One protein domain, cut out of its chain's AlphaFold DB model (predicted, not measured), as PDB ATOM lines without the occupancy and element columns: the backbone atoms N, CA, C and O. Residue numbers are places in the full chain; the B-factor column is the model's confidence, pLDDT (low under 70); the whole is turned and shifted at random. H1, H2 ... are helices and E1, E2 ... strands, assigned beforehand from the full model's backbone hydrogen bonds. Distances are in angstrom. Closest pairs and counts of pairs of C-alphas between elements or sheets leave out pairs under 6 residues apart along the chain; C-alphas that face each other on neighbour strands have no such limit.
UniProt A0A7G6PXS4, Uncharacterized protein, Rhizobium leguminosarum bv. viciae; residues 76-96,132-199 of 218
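AT A GLANCE: This is residues 76 to 96 and 132 to 199 of the 218 residues of an uncharacterized protein of Rhizobium leguminosarum bv. viciae (UniProt A0A7G6PXS4). Helix H1 is the core, set between two small two-stranded sheets: E3 and E4 on one side, E1 and E2 with the short helix H3 on the other. H2 packs beside H1, running opposite ways to it, while H4 lies beyond E3 and E4, touches no helix, and is joined to E4 by a long loop, residues 182 to 193. The 89 printed residues hold four named helices and four named strands, in the order E1 H1 H2 E2 H3 E3 H4 E4; the class is mixed, and both sheets are antiparallel. The whole is compact, with a radius of gyration of the C-alphas of 12.3 A and spans of 32 by 31 by 27 A.

IN THESE COORDINATES: E3 is residues 161 to 165, 13.0 A long, and E4 is residues 194 to 198, 13.2 A, ending at C-alpha 198 (-50.886, 29.335, 32.750). H1 is residues 83 to 93, 15.3 A, beginning at C-alpha 83 (-45.509, 34.852, 28.968). H2, residues 132 to 142, is also 15.3 A. E1 is residues 76 to 78, beginning at C-alpha 76 (-34.487, 36.552, 23.322); E2 is residues 147 to 150, and H3 is residues 151 to 156. H4, residues 169 to 181, is the longest helix, 18.8 A.

HOW THE PARTS SIT: E3 and E4 are antiparallel neighbours at 145 degrees, with N 164 and O 195 within hydrogen-bond range at 2.8 A. The closest C-alphas of H1 and E4 are those of Lys 83 and Trp 196, 5.3 A apart. H4 and E4 are near each other; the closest C-alphas of E3 and H4, those of Val 164 and Phe 171, are 6.2 A apart. H1 and H2 touch, closest at the C-alphas of Leu 89 and Val 134, 6.5 A, at a shallow tilt of 30 degrees, opposite ways. H1 and H3 touch at Ala 84 and Ala 154, C-alphas 4.8 A apart, about perpendicular at 74 degrees. E1 and E2 are antiparallel at 135 degrees, with N 76 and O 149 at 2.8 A. The closest C-alphas of E1 and H1 are those of Ala 78 and Trp 85, 5.4 A apart. H1 and H4 are apart. In H1, H2, H3 and H4 every O i to N i+4 pair is within hydrogen-bond range.

THE WHOLE: The C-alphas farthest apart, those of Ser 150 and Pro 169, are 32.4 A apart. Residues 97 to 131 are not printed, and C-alphas 96 and 132 are 11.5 A apart across this cut. The link H4 to E4 is long, with 12 residues. The mean pLDDT of the printed part is 92.6, and no printed residue is under 70.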
ATOM      1  N   VAL A  76     -33.394  35.584  23.408       88.00
ATOM      2  CA  VAL A  76     -34.487  36.552  23.322       88.00
ATOM      3  C   VAL A  76     -34.649  37.228  24.680       88.00
ATOM      4  O   VAL A  76     -34.652  36.572  25.723       88.00
ATOM      5  N   VAL A  77     -34.803  38.553  24.682       92.31
ATOM      6  CA  VAL A  77     -35.121  39.296  25.906       92.31
ATOM      7  C   VAL A  77     -36.610  39.126  26.209       92.31
ATOM      8  O   VAL A  77     -37.458  39.744  25.564       92.31
ATOM      9  N   ALA A  78     -36.939  38.305  27.201       94.00
ATOM     10  CA  ALA A  78     -38.298  38.149  27.699       94.00
ATOM     11  C   ALA A  78     -38.685  39.361  28.571       94.00
ATOM     12  O   ALA A  78     -38.021  39.617  29.586       94.00
ATOM     13  N   PRO A  79     -39.741  40.118  28.210       94.38
ATOM     14  CA  PRO A  79     -40.162  41.285  28.974       94.38
ATOM     15  C   PRO A  79     -40.736  40.874  30.341       94.38
ATOM     16  O   PRO A  79     -41.403  39.837  30.424       94.38
ATOM     17  N   PRO A  80     -40.532  41.680  31.403       95.06
ATOM     18  CA  PRO A  80     -41.104  41.419  32.723       95.06
ATOM     19  C   PRO A  80     -42.609  41.180  32.660       95.06
ATOM     20  O   PRO A  80     -43.305  41.846  31.895       95.06
ATOM     21  N   PHE A  81     -43.109  40.254  33.479       95.25
ATOM     22  CA  PHE A  81     -44.539  39.932  33.592       95.25
ATOM     23  C   PHE A  81     -45.187  39.340  32.324       95.25
ATOM     24  O   PHE A  81     -46.378  39.028  32.344       95.25
ATOM     25  N   GLY A  82     -44.425  39.166  31.236       94.38
ATOM     26  CA  GLY A  82     -44.850  38.521  29.991       94.38
ATOM     27  C   GLY A  82     -44.845  36.991  30.067       94.38
ATOM     28  O   GLY A  82     -44.318  36.410  31.010       94.38
ATOM     29  N   LYS A  83     -45.380  36.324  29.035       95.38
ATOM     30  CA  LYS A  83     -45.509  34.852  28.968       95.38
ATOM     31  C   LYS A  83     -44.204  34.105  29.257       95.38
ATOM     32  O   LYS A  83     -44.121  33.355  30.223       95.38
ATOM     33  N   ALA A  84     -43.176  34.357  28.445       94.94
ATOM     34  CA  ALA A  84     -41.877  33.699  28.573       94.94
ATOM     35  C   ALA A  84     -41.213  33.972  29.926       94.94
ATOM     36  O   ALA A  84     -40.670  33.067  30.553       94.94
ATOM     37  N   TRP A  85     -41.326  35.210  30.410       96.06
ATOM     38  CA  TRP A  85     -40.789  35.606  31.703       96.06
ATOM     39  C   TRP A  85     -41.502  34.877  32.850       96.06
ATOM     40  O   TRP A  85     -40.834  34.283  33.692       96.06
ATOM     41  N   THR A  86     -42.840  34.834  32.871       95.44
ATOM     42  CA  THR A  86     -43.566  34.138  33.944       95.44
ATOM     43  C   THR A  86     -43.397  32.622  33.850       95.44
ATOM     44  O   THR A  86     -43.278  31.958  34.876       95.44
ATOM     45  N   CYS A  87     -43.326  32.051  32.646       94.44
ATOM     46  CA  CYS A  87     -43.042  30.626  32.480       94.44
ATOM     47  C   CYS A  87     -41.671  30.268  33.075       94.44
ATOM     48  O   CYS A  87     -41.575  29.348  33.886       94.44
ATOM     49  N   HIS A  88     -40.628  31.042  32.759       94.75
ATOM     50  CA  HIS A  88     -39.302  30.835  33.339       94.75
ATOM     51  C   HIS A  88     -39.298  31.026  34.867       94.75
ATOM     52  O   HIS A  88     -38.720  30.207  35.582       94.75
ATOM     53  N   LEU A  89     -40.007  32.038  35.386       95.75
ATOM     54  CA  LEU A  89     -40.205  32.235  36.829       95.75
ATOM     55  C   LEU A  89     -40.783  30.974  37.494       95.75
ATOM     56  O   LEU A  89     -40.242  30.501  38.491       95.75
ATOM     57  N   LEU A  90     -41.856  30.413  36.933       94.25
ATOM     58  CA  LEU A  90     -42.506  29.214  37.469       94.25
ATOM     59  C   LEU A  90     -41.597  27.979  37.392       94.25
ATOM     60  O   LEU A  90     -41.586  27.186  38.332       94.25
ATOM     61  N   ARG A  91     -40.785  27.835  36.335       92.62
ATOM     62  CA  ARG A  91     -39.777  26.761  36.248       92.62
ATOM     63  C   ARG A  91     -38.723  26.880  37.346       92.62
ATOM     64  O   ARG A  91     -38.374  25.876  37.957       92.62
ATOM     65  N   LEU A  92     -38.241  28.092  37.630       93.50
ATOM     66  CA  LEU A  92     -37.298  28.316  38.729       93.50
ATOM     67  C   LEU A  92     -37.931  27.979  40.088       93.50
ATOM     68  O   LEU A  92     -37.282  27.353  40.921       93.50
ATOM     69  N   LEU A  93     -39.196  28.340  40.299       94.69
ATOM     70  CA  LEU A  93     -39.935  28.028  41.529       94.69
ATOM     71  C   LEU A  93     -40.237  26.534  41.705       94.69
ATOM     72  O   LEU A  93     -40.377  26.072  42.835       94.69
ATOM     73  N   ALA A  94     -40.311  25.778  40.608       91.38
ATOM     74  CA  ALA A  94     -40.454  24.326  40.636       91.38
ATOM     75  C   ALA A  94     -39.163  23.602  41.066       91.38
ATOM     76  O   ALA A  94     -39.206  22.420  41.403       91.38
ATOM     77  N   THR A  95     -38.013  24.286  41.076       89.75
ATOM     78  CA  THR A  95     -36.772  23.728  41.636       89.75
ATOM     79  C   THR A  95     -36.781  23.778  43.165       89.75
ATOM     80  O   THR A  95     -37.417  24.650  43.763       89.75
ATOM     81  N   ALA A  96     -36.066  22.847  43.805       88.94
ATOM     82  CA  ALA A  96     -35.962  22.804  45.261       88.94
ATOM     83  C   ALA A  96     -35.358  24.113  45.815       88.94
ATOM     84  O   ALA A  96     -34.364  24.598  45.264       88.94
ATOM     85  N   PRO A 132     -32.880  32.474  45.446       95.25
ATOM     86  CA  PRO A 132     -32.101  33.678  45.147       95.25
ATOM     87  C   PRO A 132     -32.212  34.136  43.690       95.25
ATOM     88  O   PRO A 132     -32.363  35.326  43.434       95.25
ATOM     89  N   ARG A 133     -32.214  33.193  42.733       94.56
ATOM     90  CA  ARG A 133     -32.360  33.503  41.297       94.56
ATOM     91  C   ARG A 133     -33.727  34.107  40.975       94.56
ATOM     92  O   ARG A 133     -33.813  35.026  40.169       94.56
ATOM     93  N   VAL A 134     -34.786  33.621  41.627       97.12
ATOM     94  CA  VAL A 134     -36.127  34.207  41.503       97.12
ATOM     95  C   VAL A 134     -36.149  35.600  42.120       97.12
ATOM     96  O   VAL A 134     -36.635  36.534  41.495       97.12
ATOM     97  N   ASN A 135     -35.577  35.770  43.310       96.88
ATOM     98  CA  ASN A 135     -35.540  37.068  43.979       96.88
ATOM     99  C   ASN A 135     -34.775  38.118  43.160       96.88
ATOM    100  O   ASN A 135     -35.258  39.240  43.005       96.88
ATOM    101  N   GLU A 136     -33.652  37.743  42.546       96.00
ATOM    102  CA  GLU A 136     -32.932  38.598  41.597       96.00
ATOM    103  C   GLU A 136     -33.795  38.931  40.367       96.00
ATOM    104  O   GLU A 136     -33.896  40.092  39.964       96.00
ATOM    105  N   MET A 137     -34.464  37.933  39.785       96.31
ATOM    106  CA  MET A 137     -35.371  38.119  38.649       96.31
ATOM    107  C   MET A 137     -36.518  39.086  38.969       96.31
ATOM    108  O   MET A 137     -36.828  39.955  38.151       96.31
ATOM    109  N   LEU A 138     -37.120  38.976  40.157       96.50
ATOM    110  CA  LEU A 138     -38.176  39.873  40.629       96.50
ATOM    111  C   LEU A 138     -37.652  41.291  40.879       96.50
ATOM    112  O   LEU A 138     -38.313  42.257  40.497       96.50
ATOM    113  N   GLN A 139     -36.455  41.433  41.457       95.19
ATOM    114  CA  GLN A 139     -35.814  42.735  41.652       95.19
ATOM    115  C   GLN A 139     -35.556  43.433  40.310       95.19
ATOM    116  O   GLN A 139     -35.911  44.598  40.134       95.19
ATOM    117  N   ARG A 140     -35.012  42.710  39.324       94.69
ATOM    118  CA  ARG A 140     -34.798  43.231  37.963       94.69
ATOM    119  C   ARG A 140     -36.112  43.631  37.293       94.69
ATOM    120  O   ARG A 140     -36.184  44.688  36.669       94.69
ATOM    121  N   ALA A 141     -37.159  42.822  37.451       95.12
ATOM    122  CA  ALA A 141     -38.482  43.120  36.911       95.12
ATOM    123  C   ALA A 141     -39.106  44.382  37.529       95.12
ATOM    124  O   ALA A 141     -39.756  45.143  36.812       95.12
ATOM    125  N   ALA A 142     -38.870  44.650  38.820       91.94
ATOM    126  CA  ALA A 142     -39.300  45.891  39.472       91.94
ATOM    127  C   ALA A 142     -38.630  47.138  38.862       91.94
ATOM    128  O   ALA A 142     -39.235  48.207  38.826       91.94
ATOM    129  N   GLU A 143     -37.419  46.988  38.319       91.75
ATOM    130  CA  GLU A 143     -36.702  48.016  37.549       91.75
ATOM    131  C   GLU A 143     -37.097  48.043  36.056       91.75
ATOM    132  O   GLU A 143     -36.474  48.746  35.260       91.75
ATOM    133  N   GLY A 144     -38.097  47.256  35.641       90.56
ATOM    134  CA  GLY A 144     -38.527  47.140  34.244       90.56
ATOM    135  C   GLY A 144     -37.576  46.331  33.353       90.56
ATOM    136  O   GLY A 144     -37.723  46.342  32.130       90.56
ATOM    137  N   LYS A 145     -36.603  45.616  33.931       91.75
ATOM    138  CA  LYS A 145     -35.607  44.836  33.182       91.75
ATOM    139  C   LYS A 145     -36.063  43.395  32.992       91.75
ATOM    140  O   LYS A 145     -36.321  42.679  33.957       91.75
ATOM    141  N   GLY A 146     -36.106  42.964  31.733       90.19
ATOM    142  CA  GLY A 146     -36.391  41.583  31.347       90.19
ATOM    143  C   GLY A 146     -35.256  40.599  31.643       90.19
ATOM    144  O   GLY A 146     -34.252  40.921  32.298       90.19
ATOM    145  N   MET A 147     -35.418  39.387  31.117       92.38
ATOM    146  CA  MET A 147     -34.455  38.291  31.239       92.38
ATOM    147  C   MET A 147     -34.069  37.757  29.860       92.38
ATOM    148  O   MET A 147     -34.920  37.640  28.987       92.38
ATOM    149  N   ASN A 148     -32.790  37.439  29.669       91.75
ATOM    150  CA  ASN A 148     -32.333  36.747  28.468       91.75
ATOM    151  C   ASN A 148     -32.663  35.263  28.611       91.75
ATOM    152  O   ASN A 148     -32.174  34.635  29.548       91.75
ATOM    153  N   LEU A 149     -33.472  34.739  27.698       90.19
ATOM    154  CA  LEU A 149     -33.840  33.327  27.619       90.19
ATOM    155  C   LEU A 149     -33.430  32.774  26.258       90.19
ATOM    156  O   LEU A 149     -33.336  33.541  25.295       90.19
ATOM    157  N   SER A 150     -33.220  31.463  26.148       87.94
ATOM    158  CA  SER A 150     -33.040  30.862  24.824       87.94
ATOM    159  C   SER A 150     -34.323  31.015  23.995       87.94
ATOM    160  O   SER A 150     -35.423  31.152  24.541       87.94
ATOM    161  N   ARG A 151     -34.210  30.983  22.663       84.38
ATOM    162  CA  ARG A 151     -35.381  30.986  21.774       84.38
ATOM    163  C   ARG A 151     -36.364  29.863  22.127       84.38
ATOM    164  O   ARG A 151     -37.558  30.131  22.212       84.38
ATOM    165  N   GLN A 152     -35.850  28.662  22.397       83.81
ATOM    166  CA  GLN A 152     -36.658  27.508  22.793       83.81
ATOM    167  C   GLN A 152     -37.472  27.812  24.059       83.81
ATOM    168  O   GLN A 152     -38.693  27.667  24.072       83.81
ATOM    169  N   GLU A 153     -36.828  28.341  25.103       87.00
ATOM    170  CA  GLU A 153     -37.513  28.682  26.351       87.00
ATOM    171  C   GLU A 153     -38.533  29.815  26.185       87.00
ATOM    172  O   GLU A 153     -39.519  29.857  26.927       87.00
ATOM    173  N   ALA A 154     -38.262  30.749  25.270       87.31
ATOM    174  CA  ALA A 154     -39.051  31.954  25.058       87.31
ATOM    175  C   ALA A 154     -40.231  31.772  24.093       87.31
ATOM    176  O   ALA A 154     -41.093  32.653  24.046       87.31
ATOM    177  N   GLN A 155     -40.260  30.690  23.309       82.88
ATOM    178  CA  GLN A 155     -41.254  30.474  22.253       82.88
ATOM    179  C   GLN A 155     -41.823  29.054  22.266       82.88
ATOM    180  O   GLN A 155     -43.041  28.910  22.350       82.88
ATOM    181  N   ASP A 156     -40.964  28.038  22.213       77.25
ATOM    182  CA  ASP A 156     -41.368  26.658  21.915       77.25
ATOM    183  C   ASP A 156     -41.910  25.923  23.153       77.25
ATOM    184  O   ASP A 156     -42.884  25.180  23.056       77.25
ATOM    185  N   ASP A 157     -41.345  26.195  24.332       80.75
ATOM    186  CA  ASP A 157     -41.705  25.525  25.593       80.75
ATOM    187  C   ASP A 157     -42.760  26.300  26.415       80.75
ATOM    188  O   ASP A 157     -42.826  26.179  27.648       80.75
ATOM    189  N   LEU A 158     -43.548  27.176  25.780       86.75
ATOM    190  CA  LEU A 158     -44.571  27.950  26.483       86.75
ATOM    191  C   LEU A 158     -45.892  27.173  26.558       86.75
ATOM    192  O   LEU A 158     -46.449  26.835  25.515       86.75
ATOM    193  N   PRO A 159     -46.445  26.943  27.764       88.88
ATOM    194  CA  PRO A 159     -47.794  26.414  27.892       88.88
ATOM    195  C   PRO A 159     -48.821  27.452  27.423       88.88
ATOM    196  O   PRO A 159     -48.502  28.624  27.190       88.88
ATOM    197  N   ASP A 160     -50.085  27.047  27.366       91.25
ATOM    198  CA  ASP A 160     -51.169  27.994  27.166       91.25
ATOM    199  C   ASP A 160     -51.273  28.948  28.363       91.25
ATOM    200  O   ASP A 160     -51.351  28.542  29.525       91.25
ATOM    201  N   MET A 161     -51.264  30.251  28.078       93.69
ATOM    202  CA  MET A 161     -51.254  31.307  29.091       93.69
ATOM    203  C   MET A 161     -52.302  32.372  28.795       93.69
ATOM    204  O   MET A 161     -52.533  32.727  27.636       93.69
ATOM    205  N   HIS A 162     -52.850  32.963  29.852       93.56
ATOM    206  CA  HIS A 162     -53.774  34.088  29.779       93.56
ATOM    207  C   HIS A 162     -53.249  35.284  30.578       93.56
ATOM    208  O   HIS A 162     -52.475  35.143  31.528       93.56
ATOM    209  N   ALA A 163     -53.664  36.481  30.166       95.19
ATOM    210  CA  ALA A 163     -53.367  37.711  30.879       95.19
ATOM    211  C   ALA A 163     -54.317  37.855  32.075       95.19
ATOM    212  O   ALA A 163     -55.537  37.883  31.913       95.19
ATOM    213  N   VAL A 164     -53.751  37.976  33.270       95.00
ATOM    214  CA  VAL A 164     -54.466  38.207  34.525       95.00
ATOM    215  C   VAL A 164     -54.273  39.660  34.925       95.00
ATOM    216  O   VAL A 164     -53.140  40.126  35.050       95.00
ATOM    217  N   ALA A 165     -55.374  40.387  35.122       95.56
ATOM    218  CA  ALA A 165     -55.313  41.772  35.576       95.56
ATOM    219  C   ALA A 165     -54.738  41.850  36.999       95.56
ATOM    220  O   ALA A 165     -55.127  41.064  37.868       95.56
ATOM    221  N   VAL A 166     -53.825  42.791  37.236       95.25
ATOM    222  CA  VAL A 166     -53.274  43.055  38.576       95.25
ATOM    223  C   VAL A 166     -54.419  43.436  39.522       95.25
ATOM    224  O   VAL A 166     -55.362  44.108  39.110       95.25
ATOM    225  N   ASP A 167     -54.368  42.937  40.758       93.62
ATOM    226  CA  ASP A 167     -55.410  43.090  41.791       93.62
ATOM    227  C   ASP A 167     -56.795  42.506  41.434       93.62
ATOM    228  O   ASP A 167     -57.795  42.757  42.106       93.62
ATOM    229  N   SER A 168     -56.884  41.680  40.386       95.25
ATOM    230  CA  SER A 168     -58.098  40.902  40.116       95.25
ATOM    231  C   SER A 168     -58.250  39.716  41.082       95.25
ATOM    232  O   SER A 168     -57.267  39.258  41.673       95.25
ATOM    233  N   PRO A 169     -59.455  39.125  41.202       94.31
ATOM    234  CA  PRO A 169     -59.646  37.909  41.994       94.31
ATOM    235  C   PRO A 169     -58.701  36.767  41.595       94.31
ATOM    236  O   PRO A 169     -58.143  36.106  42.465       94.31
ATOM    237  N   ALA A 170     -58.458  36.576  40.294       92.38
ATOM    238  CA  ALA A 170     -57.511  35.578  39.797       92.38
ATOM    239  C   ALA A 170     -56.067  35.889  40.230       92.38
ATOM    240  O   ALA A 170     -55.336  34.987  40.630       92.38
ATOM    241  N   PHE A 171     -55.658  37.162  40.225       94.44
ATOM    242  CA  PHE A 171     -54.333  37.568  40.707       94.44
ATOM    243  C   PHE A 171     -54.140  37.230  42.189       94.44
ATOM    244  O   PHE A 171     -53.121  36.655  42.570       94.44
ATOM    245  N   HIS A 172     -55.147  37.506  43.021       94.25
ATOM    246  CA  HIS A 172     -55.101  37.157  44.441       94.25
ATOM    247  C   HIS A 172     -55.161  35.644  44.692       94.25
ATOM    248  O   HIS A 172     -54.544  35.169  45.642       94.25
ATOM    249  N   GLN A 173     -55.833  34.862  43.842       93.38
ATOM    250  CA  GLN A 173     -55.784  33.395  43.923       93.38
ATOM    251  C   GLN A 173     -54.362  32.869  43.701       93.38
ATOM    252  O   GLN A 173     -53.886  32.037  44.472       93.38
ATOM    253  N   TRP A 174     -53.655  33.402  42.703       93.75
ATOM    254  CA  TRP A 174     -52.242  33.095  42.494       93.75
ATOM    255  C   TRP A 174     -51.382  33.513  43.688       93.75
ATOM    256  O   TRP A 174     -50.538  32.732  44.128       93.75
ATOM    257  N   GLN A 175     -51.639  34.691  44.261       94.81
ATOM    258  CA  GLN A 175     -50.930  35.166  45.450       94.81
ATOM    259  C   GLN A 175     -51.076  34.199  46.626       94.81
ATOM    260  O   GLN A 175     -50.085  33.849  47.260       94.81
ATOM    261  N   VAL A 176     -52.293  33.714  46.879       93.81
ATOM    262  CA  VAL A 176     -52.560  32.746  47.949       93.81
ATOM    263  C   VAL A 176     -51.766  31.455  47.743       93.81
ATOM    264  O   VAL A 176     -51.209  30.933  48.706       93.81
ATOM    265  N   VAL A 177     -51.670  30.950  46.511       93.50
ATOM    266  CA  VAL A 177     -50.885  29.737  46.223       93.50
ATOM    267  C   VAL A 177     -49.397  29.968  46.455       93.50
ATOM    268  O   VAL A 177     -48.727  29.117  47.043       93.50
ATOM    269  N   PHE A 178     -48.873  31.116  46.030       95.00
ATOM    270  CA  PHE A 178     -47.480  31.469  46.285       95.00
ATOM    271  C   PHE A 178     -47.203  31.562  47.789       95.00
ATOM    272  O   PHE A 178     -46.255  30.943  48.272       95.00
ATOM    273  N   ASP A 179     -48.076  32.236  48.540       94.12
ATOM    274  CA  ASP A 179     -47.960  32.373  49.992       94.12
ATOM    275  C   ASP A 179     -47.999  31.008  50.700       94.12
ATOM    276  O   ASP A 179     -47.188  30.749  51.589       94.12
ATOM    277  N   GLN A 180     -48.895  30.104  50.286       93.44
ATOM    278  CA  GLN A 180     -49.000  28.746  50.841       93.44
ATOM    279  C   GLN A 180     -47.740  27.903  50.610       93.44
ATOM    280  O   GLN A 180     -47.430  27.033  51.424       93.44
ATOM    281  N   ARG A 181     -47.002  28.178  49.529       92.75
ATOM    282  CA  ARG A 181     -45.755  27.485  49.165       92.75
ATOM    283  C   ARG A 181     -44.499  28.172  49.678       92.75
ATOM    284  O   ARG A 181     -43.405  27.636  49.520       92.75
ATOM    285  N   GLY A 182     -44.640  29.359  50.264       94.94
ATOM    286  CA  GLY A 182     -43.498  30.206  50.591       94.94
ATOM    287  C   GLY A 182     -42.737  30.632  49.337       94.94
ATOM    288  O   GLY A 182     -41.536  30.857  49.408       94.94
ATOM    289  N   TRP A 183     -43.405  30.708  48.186       96.44
ATOM    290  CA  TRP A 183     -42.800  31.204  46.959       96.44
ATOM    291  C   TRP A 183     -42.704  32.734  46.990       96.44
ATOM    292  O   TRP A 183     -43.653  33.402  47.408       96.44
ATOM    293  N   PRO A 184     -41.591  33.316  46.513       96.81
ATOM    294  CA  PRO A 184     -41.474  34.754  46.340       96.81
ATOM    295  C   PRO A 184     -42.605  35.330  45.482       96.81
ATOM    296  O   PRO A 184     -42.753  34.981  44.309       96.81
ATOM    297  N   TRP A 185     -43.392  36.245  46.053       95.62
ATOM    298  CA  TRP A 185     -44.465  36.910  45.320       95.62
ATOM    299  C   TRP A 185     -43.949  38.093  44.503       95.62
ATOM    300  O   TRP A 185     -43.249  38.982  44.997       95.62
ATOM    301  N   MET A 186     -44.361  38.130  43.243       93.56
ATOM    302  CA  MET A 186     -44.113  39.244  42.341       93.56
ATOM    303  C   MET A 186     -44.976  40.458  42.700       93.56
ATOM    304  O   MET A 186     -46.184  40.349  42.884       93.56
ATOM    305  N   LYS A 187     -44.362  41.643  42.753       91.19
ATOM    306  CA  LYS A 187     -45.050  42.919  43.010       91.19
ATOM    307  C   LYS A 187     -44.925  43.809  41.771       91.19
ATOM    308  O   LYS A 187     -43.924  44.517  41.655       91.19
ATOM    309  N   PRO A 188     -45.875  43.739  40.819       91.06
ATOM    310  CA  PRO A 188     -45.815  44.549  39.610       91.06
ATOM    311  C   PRO A 188     -45.735  46.049  39.951       91.06
ATOM    312  O   PRO A 188     -46.503  46.520  40.795       91.06
ATOM    313  N   PRO A 189     -44.809  46.817  39.345       90.56
ATOM    314  CA  PRO A 189     -44.719  48.254  39.569       90.56
ATOM    315  C   PRO A 189     -45.917  48.989  38.953       90.56
ATOM    316  O   PRO A 189     -46.639  48.466  38.100       90.56
ATOM    317  N   ARG A 190     -46.108  50.250  39.362       86.44
ATOM    318  CA  ARG A 190     -47.165  51.114  38.813       86.44
ATOM    319  C   ARG A 190     -47.039  51.194  37.286       86.44
ATOM    320  O   ARG A 190     -45.971  51.514  36.776       86.44
ATOM    321  N   GLY A 191     -48.134  50.925  36.577       86.94
ATOM    322  CA  GLY A 191     -48.193  50.919  35.109       86.94
ATOM    323  C   GLY A 191     -48.279  49.522  34.489       86.94
ATOM    324  O   GLY A 191     -48.736  49.393  33.354       86.94
ATOM    325  N   ILE A 192     -47.938  48.465  35.230       92.75
ATOM    326  CA  ILE A 192     -48.202  47.090  34.798       92.75
ATOM    327  C   ILE A 192     -49.636  46.725  35.172       92.75
ATOM    328  O   ILE A 192     -49.974  46.641  36.347       92.75
ATOM    329  N   SER A 193     -50.483  46.530  34.160       94.25
ATOM    330  CA  SER A 193     -51.904  46.201  34.361       94.25
ATOM    331  C   SER A 193     -52.194  44.704  34.290       94.25
ATOM    332  O   SER A 193     -53.223  44.262  34.791       94.25
ATOM    333  N   PHE A 194     -51.299  43.919  33.683       94.75
ATOM    334  CA  PHE A 194     -51.495  42.491  33.462       94.75
ATOM    335  C   PHE A 194     -50.218  41.699  33.722       94.75
ATOM    336  O   PHE A 194     -49.118  42.154  33.406       94.75
ATOM    337  N   VAL A 195     -50.394  40.487  34.237       95.25
ATOM    338  CA  VAL A 195     -49.361  39.459  34.379       95.25
ATOM    339  C   VAL A 195     -49.852  38.198  33.682       95.25
ATOM    340  O   VAL A 195     -51.023  37.846  33.794       95.25
ATOM    341  N   TRP A 196     -48.981  37.509  32.955       95.56
ATOM    342  CA  TRP A 196     -49.353  36.268  32.275       95.56
ATOM    343  C   TRP A 196     -49.201  35.058  33.189       95.56
ATOM    344  O   TRP A 196     -48.127  34.873  33.751       95.56
ATOM    345  N   PHE A 197     -50.224  34.207  33.261       94.56
ATOM    346  CA  PHE A 197     -50.200  32.940  33.997       94.56
ATOM    347  C   PHE A 197     -50.721  31.775  33.133       94.56
ATOM    348  O   PHE A 197     -51.482  32.025  32.194       94.56
ATOM    349  N   PRO A 198     -50.333  30.515  33.420       93.25
ATOM    350  CA  PRO A 198     -50.886  29.335  32.750       93.25
ATOM    351  C   PRO A 198     -52.414  29.236  32.864       93.25
ATOM    352  O   PRO A 198     -52.985  29.583  33.901       93.25
ATOM    353  N   ILE A 199     -53.079  28.763  31.805       89.06
ATOM    354  CA  ILE A 199     -54.540  28.552  31.780       89.06
ATOM    355  C   ILE A 199     -54.972  27.441  32.734       89.06
ATOM    356  O   ILE A 199     -55.996  27.598  33.396       89.06
TER     357      ILE A 199